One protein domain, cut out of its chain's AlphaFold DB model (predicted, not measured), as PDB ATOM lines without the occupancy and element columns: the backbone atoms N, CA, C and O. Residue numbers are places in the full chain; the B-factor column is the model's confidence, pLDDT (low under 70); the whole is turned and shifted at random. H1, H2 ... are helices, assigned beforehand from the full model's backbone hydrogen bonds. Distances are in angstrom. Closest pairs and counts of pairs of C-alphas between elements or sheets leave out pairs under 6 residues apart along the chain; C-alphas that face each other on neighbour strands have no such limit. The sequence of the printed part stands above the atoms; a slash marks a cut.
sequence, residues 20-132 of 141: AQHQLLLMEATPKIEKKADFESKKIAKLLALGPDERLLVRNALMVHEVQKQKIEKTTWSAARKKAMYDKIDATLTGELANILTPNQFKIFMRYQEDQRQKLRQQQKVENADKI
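AT A GLANCE: This is residues 20 to 132 of the 141 residues of an uncharacterized protein of Mesonia sp. HuA40 (UniProt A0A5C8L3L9). A long helix, H5, starts at one end of a small helical body and sticks out from it with residues 113 to 132 as an arm, opening a narrow V with H4. The body is a helical hairpin of H3 and H4 side by side, with H2 crossing H3 steeply and the short H1 packed across H3. The printed part has 113 residues with five named helices, in the order H1, H2, H3, H4, H5, and no named strand; its class is all helix. It is only just compact, close to loose, with a radius of gyration of the C-alphas of 15.9 A, and it spans 49 by 37 by 23 A.

HOW THE PARTS SIT: Start with H5, residues 103 to 132, and look at its residues 105 to 109, which alone touch residues 44 to 48 of H2, residues 31 to 48. The closest C-alphas there are those of Leu 48 and Gln 105, 5.6 A apart, and the tilt is 68 degrees, steep but only just short of about perpendicular. H5 is close to but not clearly touching H4, residues 79 to 100; the closest C-alphas, of Ala 98 and Phe 106, are 5.9 A apart. Turn next to the hub, H3, residues 52 to 73, which touches three helices. H3 and H4 form a hairpin at a shallow tilt of 12 degrees, opposite ways, with the C-alphas of His 65 and Ile 89 closest at 6.4 A. H2 touches H3 at a steep tilt of 46 degrees, opposite ways; the closest C-alphas are those of Ser 41 and Arg 59, 5.1 A apart. H1, residues 20 to 27, touches residues 60 to 68 of H3 alone, about perpendicular at 88 degrees, with the C-alphas of Leu 25 and Val 64 closest at 5.4 A. H3 and H5 are apart, and so are H2 and H4. In H1, H2, H3, H4 and H5 every O i to N i+4 pair is within hydrogen-bond range.

IN THESE COORDINATES: Find C-alpha 103 at (30.082, 15.121, 53.773); from there H5 runs 43.8 A to C-alpha 132 at (20.340, 55.796, 40.671). H4 covers 31.3 A from Ala 79 to Ile 100, and H3 31.4 A from Pro 52 to Glu 73. H2 measures 25.4 A from Pro 31 to Leu 48. H1 begins at C-alpha 20, at (30.643, 6.706, 27.771), and ends 10.7 A away at Met 27.

THE WHOLE: The two C-alphas farthest apart are those of Ala 20 and Ile 132, at 51.8 A. Residues 75 to 80 stand free, as do residues 113 to 132 of H5; the body without them spans 36 by 26 by 23 A. The printed part has no cut, and its four links between helices are tight. The mean pLDDT of the printed part is 89.6, and it is under 70 at residue 20 and residues 130 to 131.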
ATOM      1  N   ALA A  20      30.235   6.397  29.140       67.19
ATOM      2  CA  ALA A  20      30.643   6.706  27.771       67.19
ATOM      3  C   ALA A  20      30.354   8.171  27.408       67.19
ATOM      4  O   ALA A  20      31.216   8.858  26.862       67.19
ATOM      5  N   GLN A  21      29.178   8.692  27.773       71.06
ATOM      6  CA  GLN A  21      28.850  10.102  27.554       71.06
ATOM      7  C   GLN A  21      29.780  11.039  28.343       71.06
ATOM      8  O   GLN A  21      30.203  12.069  27.816       71.06
ATOM      9  N   HIS A  22      30.133  10.680  29.579       74.81
ATOM     10  CA  HIS A  22      31.075  11.451  30.391       74.81
ATOM     11  C   HIS A  22      32.482  11.477  29.764       74.81
ATOM     12  O   HIS A  22      33.099  12.538  29.676       74.81
ATOM     13  N   GLN A  23      32.982  10.337  29.277       73.88
ATOM     14  CA  GLN A  23      34.272  10.265  28.576       73.88
ATOM     15  C   GLN A  23      34.276  11.065  27.267       73.88
ATOM     16  O   GLN A  23      35.229  11.802  27.018       73.88
ATOM     17  N   LEU A  24      33.207  10.988  26.470       78.12
ATOM     18  CA  LEU A  24      33.079  11.786  25.246       78.12
ATOM     19  C   LEU A  24      33.124  13.290  25.547       78.12
ATOM     20  O   LEU A  24      33.834  14.035  24.879       78.12
ATOM     21  N   LEU A  25      32.423  13.745  26.589       77.62
ATOM     22  CA  LEU A  25      32.426  15.160  26.973       77.62
ATOM     23  C   LEU A  25      33.791  15.639  27.481       77.62
ATOM     24  O   LEU A  25      34.139  16.792  27.250       77.62
ATOM     25  N   LEU A  26      34.576  14.773  28.128       77.56
ATOM     26  CA  LEU A  26      35.962  15.095  28.483       77.56
ATOM     27  C   LEU A  26      36.841  15.268  27.239       77.56
ATOM     28  O   LEU A  26      37.647  16.192  27.200       77.56
ATOM     29  N   MET A  27      36.664  14.422  26.221       80.56
ATOM     30  CA  MET A  27      37.410  14.515  24.958       80.56
ATOM     31  C   MET A  27      37.059  15.765  24.144       80.56
ATOM     32  O   MET A  27      37.893  16.278  23.406       80.56
ATOM     33  N   GLU A  28      35.839  16.280  24.284       83.00
ATOM     34  CA  GLU A  28      35.402  17.514  23.625       83.00
ATOM     35  C   GLU A  28      35.880  18.801  24.330       83.00
ATOM     36  O   GLU A  28      35.577  19.914  23.881       83.00
ATOM     37  N   ALA A  29      36.603  18.689  25.449       80.44
ATOM     38  CA  ALA A  29      37.079  19.849  26.182       80.44
ATOM     39  C   ALA A  29      38.112  20.643  25.370       80.44
ATOM     40  O   ALA A  29      39.147  20.144  24.945       80.44
ATOM     41  N   THR A  30      37.846  21.936  25.181       87.56
ATOM     42  CA  THR A  30      38.826  22.842  24.567       87.56
ATOM     43  C   THR A  30      39.925  23.215  25.571       87.56
ATOM     44  O   THR A  30      39.649  23.272  26.773       87.56
ATOM     45  N   PRO A  31      41.129  23.629  25.124       89.94
ATOM     46  CA  PRO A  31      42.210  24.047  26.029       89.94
ATOM     47  C   PRO A  31      41.819  25.179  26.995       89.94
ATOM     48  O   PRO A  31      42.361  25.308  28.093       89.94
ATOM     49  N   LYS A  32      40.856  26.025  26.606       90.62
ATOM     50  CA  LYS A  32      40.306  27.078  27.473       90.62
ATOM     51  C   LYS A  32      39.486  26.491  28.627       90.62
ATOM     52  O   LYS A  32      39.582  26.993  29.746       90.62
ATOM     53  N   ILE A  33      38.694  25.451  28.359       90.56
ATOM     54  CA  ILE A  33      37.901  24.742  29.375       90.56
ATOM     55  C   ILE A  33      38.827  24.010  30.338       90.56
ATOM     56  O   ILE A  33      38.655  24.140  31.547       90.56
ATOM     57  N   GLU A  34      39.837  23.313  29.816       89.75
ATOM     58  CA  GLU A  34      40.825  22.607  30.635       89.75
ATOM     59  C   GLU A  34      41.510  23.554  31.617       89.75
ATOM     60  O   GLU A  34      41.462  23.325  32.822       89.75
ATOM     61  N   LYS A  35      42.046  24.684  31.133       93.00
ATOM     62  CA  LYS A  35      42.686  25.693  31.993       93.00
ATOM     63  C   LYS A  35      41.735  26.249  33.052       93.00
ATOM     64  O   LYS A  35      42.150  26.452  34.194       93.00
ATOM     65  N   LYS A  36      40.469  26.495  32.693       92.62
ATOM     66  CA  LYS A  36      39.446  26.979  33.630       92.62
ATOM     67  C   LYS A  36      39.164  25.943  34.720       92.62
ATOM     68  O   LYS A  36      39.200  26.281  35.900       92.62
ATOM     69  N   ALA A  37      38.933  24.691  34.342       92.62
ATOM     70  CA  ALA A  37      38.677  23.613  35.292       92.62
ATOM     71  C   ALA A  37      39.906  23.291  36.156       92.62
ATOM     72  O   ALA A  37      39.774  23.025  37.350       92.62
ATOM     73  N   ASP A  38      41.113  23.382  35.599       94.06
ATOM     74  CA  ASP A  38      42.365  23.247  36.344       94.06
ATOM     75  C   ASP A  38      42.538  24.349  37.386       94.06
ATOM     76  O   ASP A  38      42.969  24.088  38.511       94.06
ATOM     77  N   PHE A  39      42.189  25.584  37.037       95.56
ATOM     78  CA  PHE A  39      42.238  26.704  37.967       95.56
ATOM     79  C   PHE A  39      41.214  26.548  39.100       95.56
ATOM     80  O   PHE A  39      41.575  26.620  40.278       95.56
ATOM     81  N   GLU A  40      39.954  26.280  38.758       92.69
ATOM     82  CA  GLU A  40      38.879  26.126  39.745       92.69
ATOM     83  C   GLU A  40      39.106  24.904  40.646       92.69
ATOM     84  O   GLU A  40      38.992  25.007  41.868       92.69
ATOM     85  N   SER A  41      39.533  23.766  40.087       94.38
ATOM     86  CA  SER A  41      39.845  22.573  40.884       94.38
ATOM     87  C   SER A  41      41.006  22.805  41.850       94.38
ATOM     88  O   SER A  41      40.942  22.332  42.979       94.38
ATOM     89  N   LYS A  42      42.040  23.578  41.480       94.62
ATOM     90  CA  LYS A  42      43.118  23.973  42.410       94.62
ATOM     91  C   LYS A  42      42.598  24.833  43.559       94.62
ATOM     92  O   LYS A  42      43.013  24.646  44.703       94.62
ATOM     93  N   LYS A  43      41.691  25.768  43.271       94.12
ATOM     94  CA  LYS A  43      41.080  26.636  44.284       94.12
ATOM     95  C   LYS A  43      40.228  25.831  45.266       94.12
ATOM     96  O   LYS A  43      40.379  26.001  46.475       94.12
ATOM     97  N   ILE A  44      39.390  24.931  44.751       92.81
ATOM     98  CA  ILE A  44      38.571  24.022  45.564       92.81
ATOM     99  C   ILE A  44      39.470  23.068  46.358       92.81
ATOM    100  O   ILE A  44      39.255  22.895  47.554       92.81
ATOM    101  N   ALA A  45      40.522  22.524  45.739       94.19
ATOM    102  CA  ALA A  45      41.480  21.650  46.408       94.19
ATOM    103  C   ALA A  45      42.147  22.328  47.604       94.19
ATOM    104  O   ALA A  45      42.230  21.734  48.673       94.19
ATOM    105  N   LYS A  46      42.552  23.595  47.458       94.62
ATOM    106  CA  LYS A  46      43.108  24.376  48.568       94.62
ATOM    107  C   LYS A  46      42.075  24.645  49.664       94.62
ATOM    108  O   LYS A  46      42.417  24.584  50.838       94.62
ATOM    109  N   LEU A  47      40.833  24.956  49.290       93.44
ATOM    110  CA  LEU A  47      39.755  25.260  50.236       93.44
ATOM    111  C   LEU A  47      39.358  24.041  51.081       93.44
ATOM    112  O   LEU A  47      39.064  24.189  52.263       93.44
ATOM    113  N   LEU A  48      39.313  22.862  50.462       94.31
ATOM    114  CA  LEU A  48      38.773  21.637  51.060       94.31
ATOM    115  C   LEU A  48      39.853  20.620  51.452       94.31
ATOM    116  O   LEU A  48      39.512  19.524  51.889       94.31
ATOM    117  N   ALA A  49      41.130  20.977  51.272       93.69
ATOM    118  CA  ALA A  49      42.278  20.092  51.441       93.69
ATOM    119  C   ALA A  49      42.120  18.766  50.667       93.69
ATOM    120  O   ALA A  49      42.310  17.690  51.226       93.69
ATOM    121  N   LEU A  50      41.733  18.852  49.387       93.25
ATOM    122  CA  LEU A  50      41.505  17.664  48.556       93.25
ATOM    123  C   LEU A  50      42.809  16.931  48.253       93.25
ATOM    124  O   LEU A  50      43.815  17.557  47.893       93.25
ATOM    125  N   GLY A  51      42.749  15.601  48.307       92.12
ATOM    126  CA  GLY A  51      43.813  14.738  47.807       92.12
ATOM    127  C   GLY A  51      43.976  14.827  46.278       92.12
ATOM    128  O   GLY A  51      43.124  15.394  45.584       92.12
ATOM    129  N   PRO A  52      45.064  14.261  45.716       90.88
ATOM    130  CA  PRO A  52      45.302  14.253  44.271       90.88
ATOM    131  C   PRO A  52      44.150  13.637  43.463       90.88
ATOM    132  O   PRO A  52      43.728  14.226  42.466       90.88
ATOM    133  N   ASP A  53      43.601  12.513  43.931       92.56
ATOM    134  CA  ASP A  53      42.536  11.780  43.237       92.56
ATOM    135  C   ASP A  53      41.198  12.526  43.295       92.56
ATOM    136  O   ASP A  53      40.560  12.747  42.266       92.56
ATOM    137  N   GLU A  54      40.805  13.015  44.476       91.50
ATOM    138  CA  GLU A  54      39.605  13.847  44.645       91.50
ATOM    139  C   GLU A  54      39.679  15.102  43.770       91.50
ATOM    140  O   GLU A  54      38.717  15.460  43.089       91.50
ATOM    141  N   ARG A  55      40.844  15.760  43.727       94.56
ATOM    142  CA  ARG A  55      41.056  16.932  42.873       94.56
ATOM    143  C   ARG A  55      40.902  16.588  41.392       94.56
ATOM    144  O   ARG A  55      40.319  17.390  40.659       94.56
ATOM    145  N   LEU A  56      41.425  15.447  40.943       94.31
ATOM    146  CA  LEU A  56      41.279  14.999  39.557       94.31
ATOM    147  C   LEU A  56      39.805  14.752  39.212       94.31
ATOM    148  O   LEU A  56      39.339  15.206  38.166       94.31
ATOM    149  N   LEU A  57      39.057  14.109  40.111       94.25
ATOM    150  CA  LEU A  57      37.620  13.879  39.945       94.25
ATOM    151  C   LEU A  57      36.841  15.200  39.880       94.25
ATOM    152  O   LEU A  57      36.053  15.400  38.955       94.25
ATOM    153  N   VAL A  58      37.122  16.144  40.785       94.62
ATOM    154  CA  VAL A  58      36.511  17.487  40.771       94.62
ATOM    155  C   VAL A  58      36.831  18.227  39.471       94.62
ATOM    156  O   VAL A  58      35.940  18.816  38.862       94.62
ATOM    157  N   ARG A  59      38.086  18.193  39.009       96.00
ATOM    158  CA  ARG A  59      38.495  18.801  37.734       96.00
ATOM    159  C   ARG A  59      37.689  18.232  36.568       96.00
ATOM    160  O   ARG A  59      37.166  19.004  35.768       96.00
ATOM    161  N   ASN A  60      37.571  16.910  36.485       94.06
ATOM    162  CA  ASN A  60      36.855  16.246  35.399       94.06
ATOM    163  C   ASN A  60      35.361  16.596  35.414       94.06
ATOM    164  O   ASN A  60      34.819  16.950  34.367       94.06
ATOM    165  N   ALA A  61      34.725  16.601  36.591       92.94
ATOM    166  CA  ALA A  61      33.334  17.029  36.741       92.94
ATOM    167  C   ALA A  61      33.139  18.477  36.253       92.94
ATOM    168  O   ALA A  61      32.248  18.757  35.447       92.94
ATOM    169  N   LEU A  62      34.026  19.399  36.651       94.75
ATOM    170  CA  LEU A  62      33.993  20.795  36.197       94.75
ATOM    171  C   LEU A  62      34.159  20.924  34.676       94.75
ATOM    172  O   LEU A  62      33.455  21.720  34.053       94.75
ATOM    173  N   MET A  63      35.060  20.147  34.069       94.31
ATOM    174  CA  MET A  63      35.262  20.144  32.616       94.31
ATOM    175  C   MET A  63      34.000  19.703  31.874       94.31
ATOM    176  O   MET A  63      33.541  20.416  30.982       94.31
ATOM    177  N   VAL A  64      33.420  18.562  32.261       92.56
ATOM    178  CA  VAL A  64      32.224  18.001  31.616       92.56
ATOM    179  C   VAL A  64      31.067  18.994  31.647       92.56
ATOM    180  O   VAL A  64      30.436  19.255  30.619       92.56
ATOM    181  N   HIS A  65      30.822  19.607  32.803       91.56
ATOM    182  CA  HIS A  65      29.724  20.555  32.964       91.56
ATOM    183  C   HIS A  65      29.976  21.861  32.202       91.56
ATOM    184  O   HIS A  65      29.049  22.427  31.623       91.56
ATOM    185  N   GLU A  66      31.223  22.329  32.118       93.12
ATOM    186  CA  GLU A  66      31.567  23.503  31.310       93.12
ATOM    187  C   GLU A  66      31.391  23.237  29.804       93.12
ATOM    188  O   GLU A  66      30.865  24.097  29.093       93.12
ATOM    189  N   VAL A  67      31.752  22.045  29.314       92.94
ATOM    190  CA  VAL A  67      31.477  21.631  27.924       92.94
ATOM    191  C   VAL A  67      29.974  21.654  27.656       92.94
ATOM    192  O   VAL A  67      29.533  22.229  26.656       92.94
ATOM    193  N   GLN A  68      29.166  21.102  28.564       92.06
ATOM    194  CA  GLN A  68      27.708  21.145  28.445       92.06
ATOM    195  C   GLN A  68      27.186  22.586  28.405       92.06
ATOM    196  O   GLN A  68      26.388  22.911  27.525       92.06
ATOM    197  N   LYS A  69      27.672  23.481  29.277       92.81
ATOM    198  CA  LYS A  69      27.290  24.903  29.245       92.81
ATOM    199  C   LYS A  69      27.631  25.553  27.908       92.81
ATOM    200  O   LYS A  69      26.782  26.230  27.336       92.81
ATOM    201  N   GLN A  70      28.817  25.297  27.358       92.75
ATOM    202  CA  GLN A  70      29.189  25.826  26.044       92.75
ATOM    203  C   GLN A  70      28.301  25.299  24.912       92.75
ATOM    204  O   GLN A  70      27.997  26.052  23.985       92.75
ATOM    205  N   LYS A  71      27.855  24.038  24.976       91.62
ATOM    206  CA  LYS A  71      26.885  23.502  24.011       91.62
ATOM    207  C   LYS A  71      25.564  24.267  24.072       91.62
ATOM    208  O   LYS A  71      25.041  24.635  23.026       91.62
ATOM    209  N   ILE A  72      25.059  24.548  25.275       92.00
ATOM    210  CA  ILE A  72      23.825  25.324  25.483       92.00
ATOM    211  C   ILE A  72      23.993  26.770  25.007       92.00
ATOM    212  O   ILE A  72      23.098  27.302  24.349       92.00
ATOM    213  N   GLU A  73      25.143  27.392  25.270       91.38
ATOM    214  CA  GLU A  73      25.416  28.771  24.860       91.38
ATOM    215  C   GLU A  73      25.320  28.937  23.338       91.38
ATOM    216  O   GLU A  73      24.699  29.887  22.862       91.38
ATOM    217  N   LYS A  74      25.825  27.954  22.581       91.88
ATOM    218  CA  LYS A  74      25.778  27.918  21.109       91.88
ATOM    219  C   LYS A  74      24.381  27.663  20.525       91.88
ATOM    220  O   LYS A  74      24.209  27.763  19.314       91.88
ATOM    221  N   THR A  75      23.382  27.324  21.342       92.25
ATOM    222  CA  THR A  75      22.010  27.119  20.853       92.25
ATOM    223  C   THR A  75      21.301  28.442  20.558       92.25
ATOM    224  O   THR A  75      21.584  29.479  21.161       92.25
ATOM    225  N   THR A  76      20.292  28.388  19.690       95.44
ATOM    226  CA  THR A  76      19.374  29.503  19.395       95.44
ATOM    227  C   THR A  76      18.211  29.603  20.390       95.44
ATOM    228  O   THR A  76      17.215  30.276  20.133       95.44
ATOM    229  N   TRP A  77      18.291  28.912  21.531       94.50
ATOM    230  CA  TRP A  77      17.220  28.895  22.525       94.50
ATOM    231  C   TRP A  77      17.016  30.257  23.189       94.50
ATOM    232  O   TRP A  77      17.952  31.043  23.337       94.50
ATOM    233  N   SER A  78      15.788  30.500  23.656       95.44
ATOM    234  CA  SER A  78      15.468  31.696  24.435       95.44
ATOM    235  C   SER A  78      16.301  31.770  25.717       95.44
ATOM    236  O   SER A  78      16.677  30.746  26.296       95.44
ATOM    237  N   ALA A  79      16.542  32.988  26.204       93.94
ATOM    238  CA  ALA A  79      17.299  33.217  27.435       93.94
ATOM    239  C   ALA A  79      16.709  32.450  28.634       93.94
ATOM    240  O   ALA A  79      17.445  31.834  29.402       93.94
ATOM    241  N   ALA A  80      15.376  32.406  28.748       93.75
ATOM    242  CA  ALA A  80      14.687  31.647  29.790       93.75
ATOM    243  C   ALA A  80      14.985  30.139  29.713       93.75
ATOM    244  O   ALA A  80      15.263  29.504  30.731       93.75
ATOM    245  N   ARG A  81      14.994  29.567  28.501       93.31
ATOM    246  CA  ARG A  81      15.301  28.148  28.292       93.31
ATOM    247  C   ARG A  81      16.775  27.836  28.548       93.31
ATOM    248  O   ARG A  81      17.066  26.822  29.177       93.31
ATOM    249  N   LYS A  82      17.697  28.704  28.116       92.94
ATOM    250  CA  LYS A  82      19.127  28.569  28.440       92.94
ATOM    251  C   LYS A  82      19.344  28.593  29.952       92.94
ATOM    252  O   LYS A  82      20.003  27.704  30.475       92.94
ATOM    253  N   LYS A  83      18.704  29.533  30.657       94.19
ATOM    254  CA  LYS A  83      18.765  29.625  32.120       94.19
ATOM    255  C   LYS A  83      18.297  28.335  32.798       94.19
ATOM    256  O   LYS A  83      19.031  27.798  33.616       94.19
ATOM    257  N   ALA A  84      17.128  27.808  32.431       93.38
ATOM    258  CA  ALA A  84      16.619  26.564  33.016       93.38
ATOM    259  C   ALA A  84      17.578  25.377  32.803       93.38
ATOM    260  O   ALA A  84      17.732  24.519  33.672       93.38
ATOM    261  N   MET A  85      18.257  25.336  31.654       94.31
ATOM    262  CA  MET A  85      19.242  24.299  31.357       94.31
ATOM    263  C   MET A  85      20.548  24.490  32.126       94.31
ATOM    264  O   MET A  85      21.117  23.501  32.580       94.31
ATOM    265  N   TYR A  86      20.995  25.729  32.332       92.69
ATOM    266  CA  TYR A  86      22.116  26.020  33.225       92.69
ATOM    267  C   TYR A  86      21.812  25.619  34.665       92.69
ATOM    268  O   TYR A  86      22.630  24.927  35.265       92.69
ATOM    269  N   ASP A  87      20.617  25.935  35.167       92.00
ATOM    270  CA  ASP A  87      20.184  25.534  36.509       92.00
ATOM    271  C   ASP A  87      20.202  23.995  36.656       92.00
ATOM    272  O   ASP A  87      20.644  23.464  37.676       92.00
ATOM    273  N   LYS A  88      19.800  23.258  35.608       93.19
ATOM    274  CA  LYS A  88      19.868  21.786  35.587       93.19
ATOM    275  C   LYS A  88      21.308  21.262  35.593       93.19
ATOM    276  O   LYS A  88      21.598  20.326  36.328       93.19
ATOM    277  N   ILE A  89      22.196  21.847  34.787       91.31
ATOM    278  CA  ILE A  89      23.621  21.477  34.749       91.31
ATOM    279  C   ILE A  89      24.265  21.732  36.120       91.31
ATOM    280  O   ILE A  89      24.988  20.879  36.627       91.31
ATOM    281  N   ASP A  90      23.964  22.863  36.757       91.69
ATOM    282  CA  ASP A  90      24.504  23.200  38.078       91.69
ATOM    283  C   ASP A  90      23.997  22.257  39.179       91.69
ATOM    284  O   ASP A  90      24.761  21.884  40.076       91.69
ATOM    285  N   ALA A  91      22.739  21.815  39.096       91.31
ATOM    286  CA  ALA A  91      22.199  20.801  39.998       91.31
ATOM    287  C   ALA A  91      22.914  19.448  39.833       91.31
ATOM    288  O   ALA A  91      23.290  18.837  40.835       91.31
ATOM    289  N   THR A  92      23.157  19.007  38.593       92.06
ATOM    290  CA  THR A  92      23.909  17.772  38.316       92.06
ATOM    291  C   THR A  92      25.336  17.858  38.853       92.06
ATOM    292  O   THR A  92      25.752  16.967  39.590       92.06
ATOM    293  N   LEU A  93      26.045  18.964  38.591       92.56
ATOM    294  CA  LEU A  93      27.399  19.185  39.108       92.56
ATOM    295  C   LEU A  93      27.423  19.126  40.636       92.56
ATOM    296  O   LEU A  93      28.305  18.511  41.225       92.56
ATOM    297  N   THR A  94      26.444  19.753  41.290       93.62
ATOM    298  CA  THR A  94      26.336  19.736  42.754       93.62
ATOM    299  C   THR A  94      26.160  18.310  43.281       93.62
ATOM    300  O   THR A  94      26.798  17.950  44.270       93.62
ATOM    301  N   GLY A  95      25.346  17.489  42.611       92.88
ATOM    302  CA  GLY A  95      25.176  16.073  42.942       92.88
ATOM    303  C   GLY A  95      26.449  15.249  42.734       92.88
ATOM    304  O   GLY A  95      26.814  14.459  43.600       92.88
ATOM    305  N   GLU A  96      27.173  15.466  41.635       92.56
ATOM    306  CA  GLU A  96      28.458  14.798  41.396       92.56
ATOM    307  C   GLU A  96      29.509  15.180  42.441       92.56
ATOM    308  O   GLU A  96      30.186  14.308  42.981       92.56
ATOM    309  N   LEU A  97      29.606  16.463  42.797       94.31
ATOM    310  CA  LEU A  97      30.516  16.915  43.850       94.31
ATOM    311  C   LEU A  97      30.144  16.336  45.219       94.31
ATOM    312  O   LEU A  97      31.043  16.043  45.999       94.31
ATOM    313  N   ALA A  98      28.858  16.119  45.509       93.75
ATOM    314  CA  ALA A  98      28.430  15.439  46.732       93.75
ATOM    315  C   ALA A  98      28.866  13.963  46.782       93.75
ATOM    316  O   ALA A  98      29.073  13.435  47.871       93.75
ATOM    317  N   ASN A  99      29.025  13.314  45.623       94.00
ATOM    318  CA  ASN A  99      29.515  11.936  45.525       94.00
ATOM    319  C   ASN A  99      31.048  11.841  45.575       94.00
ATOM    320  O   ASN A  99      31.579  10.809  45.973       94.00
ATOM    321  N   ILE A 100      31.755  12.891  45.142       92.94
ATOM    322  CA  ILE A 100      33.226  12.944  45.146       92.94
ATOM    323  C   ILE A 100      33.761  13.363  46.521       92.94
ATOM    324  O   ILE A 100      34.771  12.838  46.976       92.94
ATOM    325  N   LEU A 101      33.115  14.339  47.159       93.75
ATOM    326  CA  LEU A 101      33.584  14.950  48.398       93.75
ATOM    327  C   LEU A 101      33.048  14.211  49.625       93.75
ATOM    328  O   LEU A 101      31.912  13.740  49.643       93.75
ATOM    329  N   THR A 102      33.813  14.219  50.717       94.88
ATOM    330  CA  THR A 102      33.265  13.803  52.015       94.88
ATOM    331  C   THR A 102      32.123  14.737  52.446       94.88
ATOM    332  O   THR A 102      32.116  15.921  52.083       94.88
ATOM    333  N   PRO A 103      31.189  14.283  53.304       94.62
ATOM    334  CA  PRO A 103      30.082  15.121  53.773       94.62
ATOM    335  C   PRO A 103      30.531  16.455  54.394       94.62
ATOM    336  O   PRO A 103      29.903  17.496  54.179       94.62
ATOM    337  N   ASN A 104      31.651  16.450  55.123       95.50
ATOM    338  CA  ASN A 104      32.213  17.658  55.730       95.50
ATOM    339  C   ASN A 104      32.786  18.619  54.678       95.50
ATOM    340  O   ASN A 104      32.491  19.816  54.723       95.50
ATOM    341  N   GLN A 105      33.555  18.115  53.708       94.88
ATOM    342  CA  GLN A 105      34.078  18.930  52.606       94.88
ATOM    343  C   GLN A 105      32.940  19.505  51.754       94.88
ATOM    344  O   GLN A 105      32.957  20.692  51.428       94.88
ATOM    345  N   PHE A 106      31.912  18.708  51.457       96.19
ATOM    346  CA  PHE A 106      30.746  19.163  50.702       96.19
ATOM    347  C   PHE A 106      29.990  20.282  51.433       96.19
ATOM    348  O   PHE A 106      29.649  21.302  50.833       96.19
ATOM    349  N   LYS A 107      29.801  20.166  52.753       95.94
ATOM    350  CA  LYS A 107      29.193  21.233  53.565       95.94
ATOM    351  C   LYS A 107      29.996  22.538  53.500       95.94
ATOM    352  O   LYS A 107      29.407  23.612  53.355       95.94
ATOM    353  N   ILE A 108      31.326  22.458  53.589       94.56
ATOM    354  CA  ILE A 108      32.214  23.628  53.469       94.56
ATOM    355  C   ILE A 108      32.096  24.240  52.069       94.56
ATOM    356  O   ILE A 108      31.952  25.458  51.942       94.56
ATOM    357  N   PHE A 109      32.085  23.408  51.027       94.44
ATOM    358  CA  PHE A 109      31.905  23.846  49.646       94.44
ATOM    359  C   PHE A 109      30.581  24.593  49.441       94.44
ATOM    360  O   PHE A 109      30.570  25.685  48.870       94.44
ATOM    361  N   MET A 110      29.474  24.054  49.957       95.31
ATOM    362  CA  MET A 110      28.153  24.677  49.841       95.31
ATOM    363  C   MET A 110      28.078  26.025  50.561       95.31
ATOM    364  O   MET A 110      27.501  26.973  50.025       95.31
ATOM    365  N   ARG A 111      28.708  26.145  51.736       94.62
ATOM    366  CA  ARG A 111      28.817  27.427  52.445       94.62
ATOM    367  C   ARG A 111      29.627  28.440  51.644       94.62
ATOM    368  O   ARG A 111      29.182  29.566  51.458       94.62
ATOM    369  N   TYR A 112      30.773  28.024  51.110       92.88
ATOM    370  CA  TYR A 112      31.593  28.877  50.257       92.88
ATOM    371  C   TYR A 112      30.817  29.376  49.026       92.88
ATOM    372  O   TYR A 112      30.875  30.561  48.705       92.88
ATOM    373  N   GLN A 113      30.054  28.503  48.361       91.25
ATOM    374  CA  GLN A 113      29.187  28.869  47.236       91.25
ATOM    375  C   GLN A 113      28.126  29.905  47.631       91.25
ATOM    376  O   GLN A 113      27.898  30.870  46.899       91.25
ATOM    377  N   GLU A 114      27.495  29.734  48.792       91.75
ATOM    378  CA  GLU A 114      26.515  30.694  49.306       91.75
ATOM    379  C   GLU A 114      27.151  32.058  49.595       91.75
ATOM    380  O   GLU A 114      26.625  33.081  49.152       91.75
ATOM    381  N   ASP A 115      28.328  32.084  50.220       92.19
ATOM    382  CA  ASP A 115      29.061  33.322  50.489       92.19
ATOM    383  C   ASP A 115      29.416  34.065  49.186       92.19
ATOM    384  O   ASP A 115      29.304  35.293  49.114       92.19
ATOM    385  N   GLN A 116      29.800  33.345  48.121       88.00
ATOM    386  CA  GLN A 116      30.037  33.962  46.808       88.00
ATOM    387  C   GLN A 116      28.751  34.553  46.216       88.00
ATOM    388  O   GLN A 116      28.765  35.683  45.723       88.00
ATOM    389  N   ARG A 117      27.620  33.839  46.300       89.06
ATOM    390  CA  ARG A 117      26.320  34.352  45.831       89.06
ATOM    391  C   ARG A 117      25.901  35.609  46.584       89.06
ATOM    392  O   ARG A 117      25.399  36.551  45.969       89.06
ATOM    393  N   GLN A 118      26.114  35.649  47.895       89.88
ATOM    394  CA  GLN A 118      25.795  36.820  48.709       89.88
ATOM    395  C   GLN A 118      26.656  38.027  48.330       89.88
ATOM    396  O   GLN A 118      26.111  39.116  48.145       89.88
ATOM    397  N   LYS A 119      27.965  37.830  48.121       89.44
ATOM    398  CA  LYS A 119      28.872  38.888  47.643       89.44
ATOM    399  C   LYS A 119      28.426  39.460  46.297       89.44
ATOM    400  O   LYS A 119      28.347  40.678  46.158       89.44
ATOM    401  N   LEU A 120      28.052  38.604  45.346       85.81
ATOM    402  CA  LEU A 120      27.543  39.039  44.040       85.81
ATOM    403  C   LEU A 120      26.244  39.851  44.165       85.81
ATOM    404  O   LEU A 120      26.110  40.906  43.550       85.81
ATOM    405  N   ARG A 121      25.300  39.408  45.008       86.88
ATOM    406  CA  ARG A 121      24.052  40.151  45.266       86.88
ATOM    407  C   ARG A 121      24.315  41.517  45.899       86.88
ATOM    408  O   ARG A 121      23.623  42.477  45.575       86.88
ATOM    409  N   GLN A 122      25.280  41.615  46.812       84.50
ATOM    410  CA  GLN A 122      25.653  42.888  47.434       84.50
ATOM    411  C   GLN A 122      26.295  43.839  46.418       84.50
ATOM    412  O   GLN A 122      25.897  44.999  46.358       84.50
ATOM    413  N   GLN A 123      27.206  43.349  45.573       80.69
ATOM    414  CA  GLN A 123      27.825  44.149  44.509       80.69
ATOM    415  C   GLN A 123      26.783  44.721  43.540       80.69
ATOM    416  O   GLN A 123      26.799  45.916  43.266       80.69
ATOM    417  N   GLN A 124      25.817  43.907  43.106       77.75
ATOM    418  CA  GLN A 124      24.724  44.371  42.243       77.75
ATOM    419  C   GLN A 124      23.862  45.452  42.910       77.75
ATOM    420  O   GLN A 124      23.422  46.389  42.249       77.75
ATOM    421  N   LYS A 125      23.618  45.352  44.224       74.69
ATOM    422  CA  LYS A 125      22.884  46.387  44.968       74.69
ATOM    423  C   LYS A 125      23.648  47.710  45.013       74.69
ATOM    424  O   LYS A 125      23.020  48.750  44.848       74.69
ATOM    425  N   VAL A 126      24.965  47.666  45.219       76.56
ATOM    426  CA  VAL A 126      25.824  48.861  45.222       76.56
ATOM    427  C   VAL A 126      25.862  49.495  43.831       76.56
ATOM    428  O   VAL A 126      25.563  50.675  43.700       76.56
ATOM    429  N   GLU A 127      26.094  48.702  42.783       70.75
ATOM    430  CA  GLU A 127      26.120  49.193  41.398       70.75
ATOM    431  C   GLU A 127      24.785  49.842  40.989       70.75
ATOM    432  O   GLU A 127      24.758  50.904  40.365       70.75
ATOM    433  N   ASN A 128      23.658  49.241  41.377       72.56
ATOM    434  CA  ASN A 128      22.340  49.816  41.114       72.56
ATOM    435  C   ASN A 128      22.101  51.106  41.917       72.56
ATOM    436  O   ASN A 128      21.512  52.046  41.387       72.56
ATOM    437  N   ALA A 129      22.572  51.181  43.166       71.81
ATOM    438  CA  ALA A 129      22.486  52.398  43.973       71.81
ATOM    439  C   ALA A 129      23.315  53.551  43.375       71.81
ATOM    440  O   ALA A 129      22.847  54.694  43.350       71.81
ATOM    441  N   ASP A 130      24.496  53.255  42.832       69.19
ATOM    442  CA  ASP A 130      25.360  54.245  42.183       69.19
ATOM    443  C   ASP A 130      24.769  54.749  40.856       69.19
ATOM    444  O   ASP A 130      24.811  55.955  40.586       69.19
ATOM    445  N   LYS A 131      24.125  53.872  40.071       68.69
ATOM    446  CA  LYS A 131      23.375  54.256  38.856       68.69
ATOM    447  C   LYS A 131      22.195  55.185  39.163       68.69
ATOM    448  O   LYS A 131      21.975  56.156  38.442       68.69
ATOM    449  N   ILE A 132      21.460  54.935  40.250       70.19
ATOM    450  CA  ILE A 132      20.340  55.796  40.671       70.19
ATOM    451  C   ILE A 132      20.850  57.179  41.111       70.19
ATOM    452  O   ILE A 132      20.255  58.199  40.758       70.19
TER     453      ILE A 132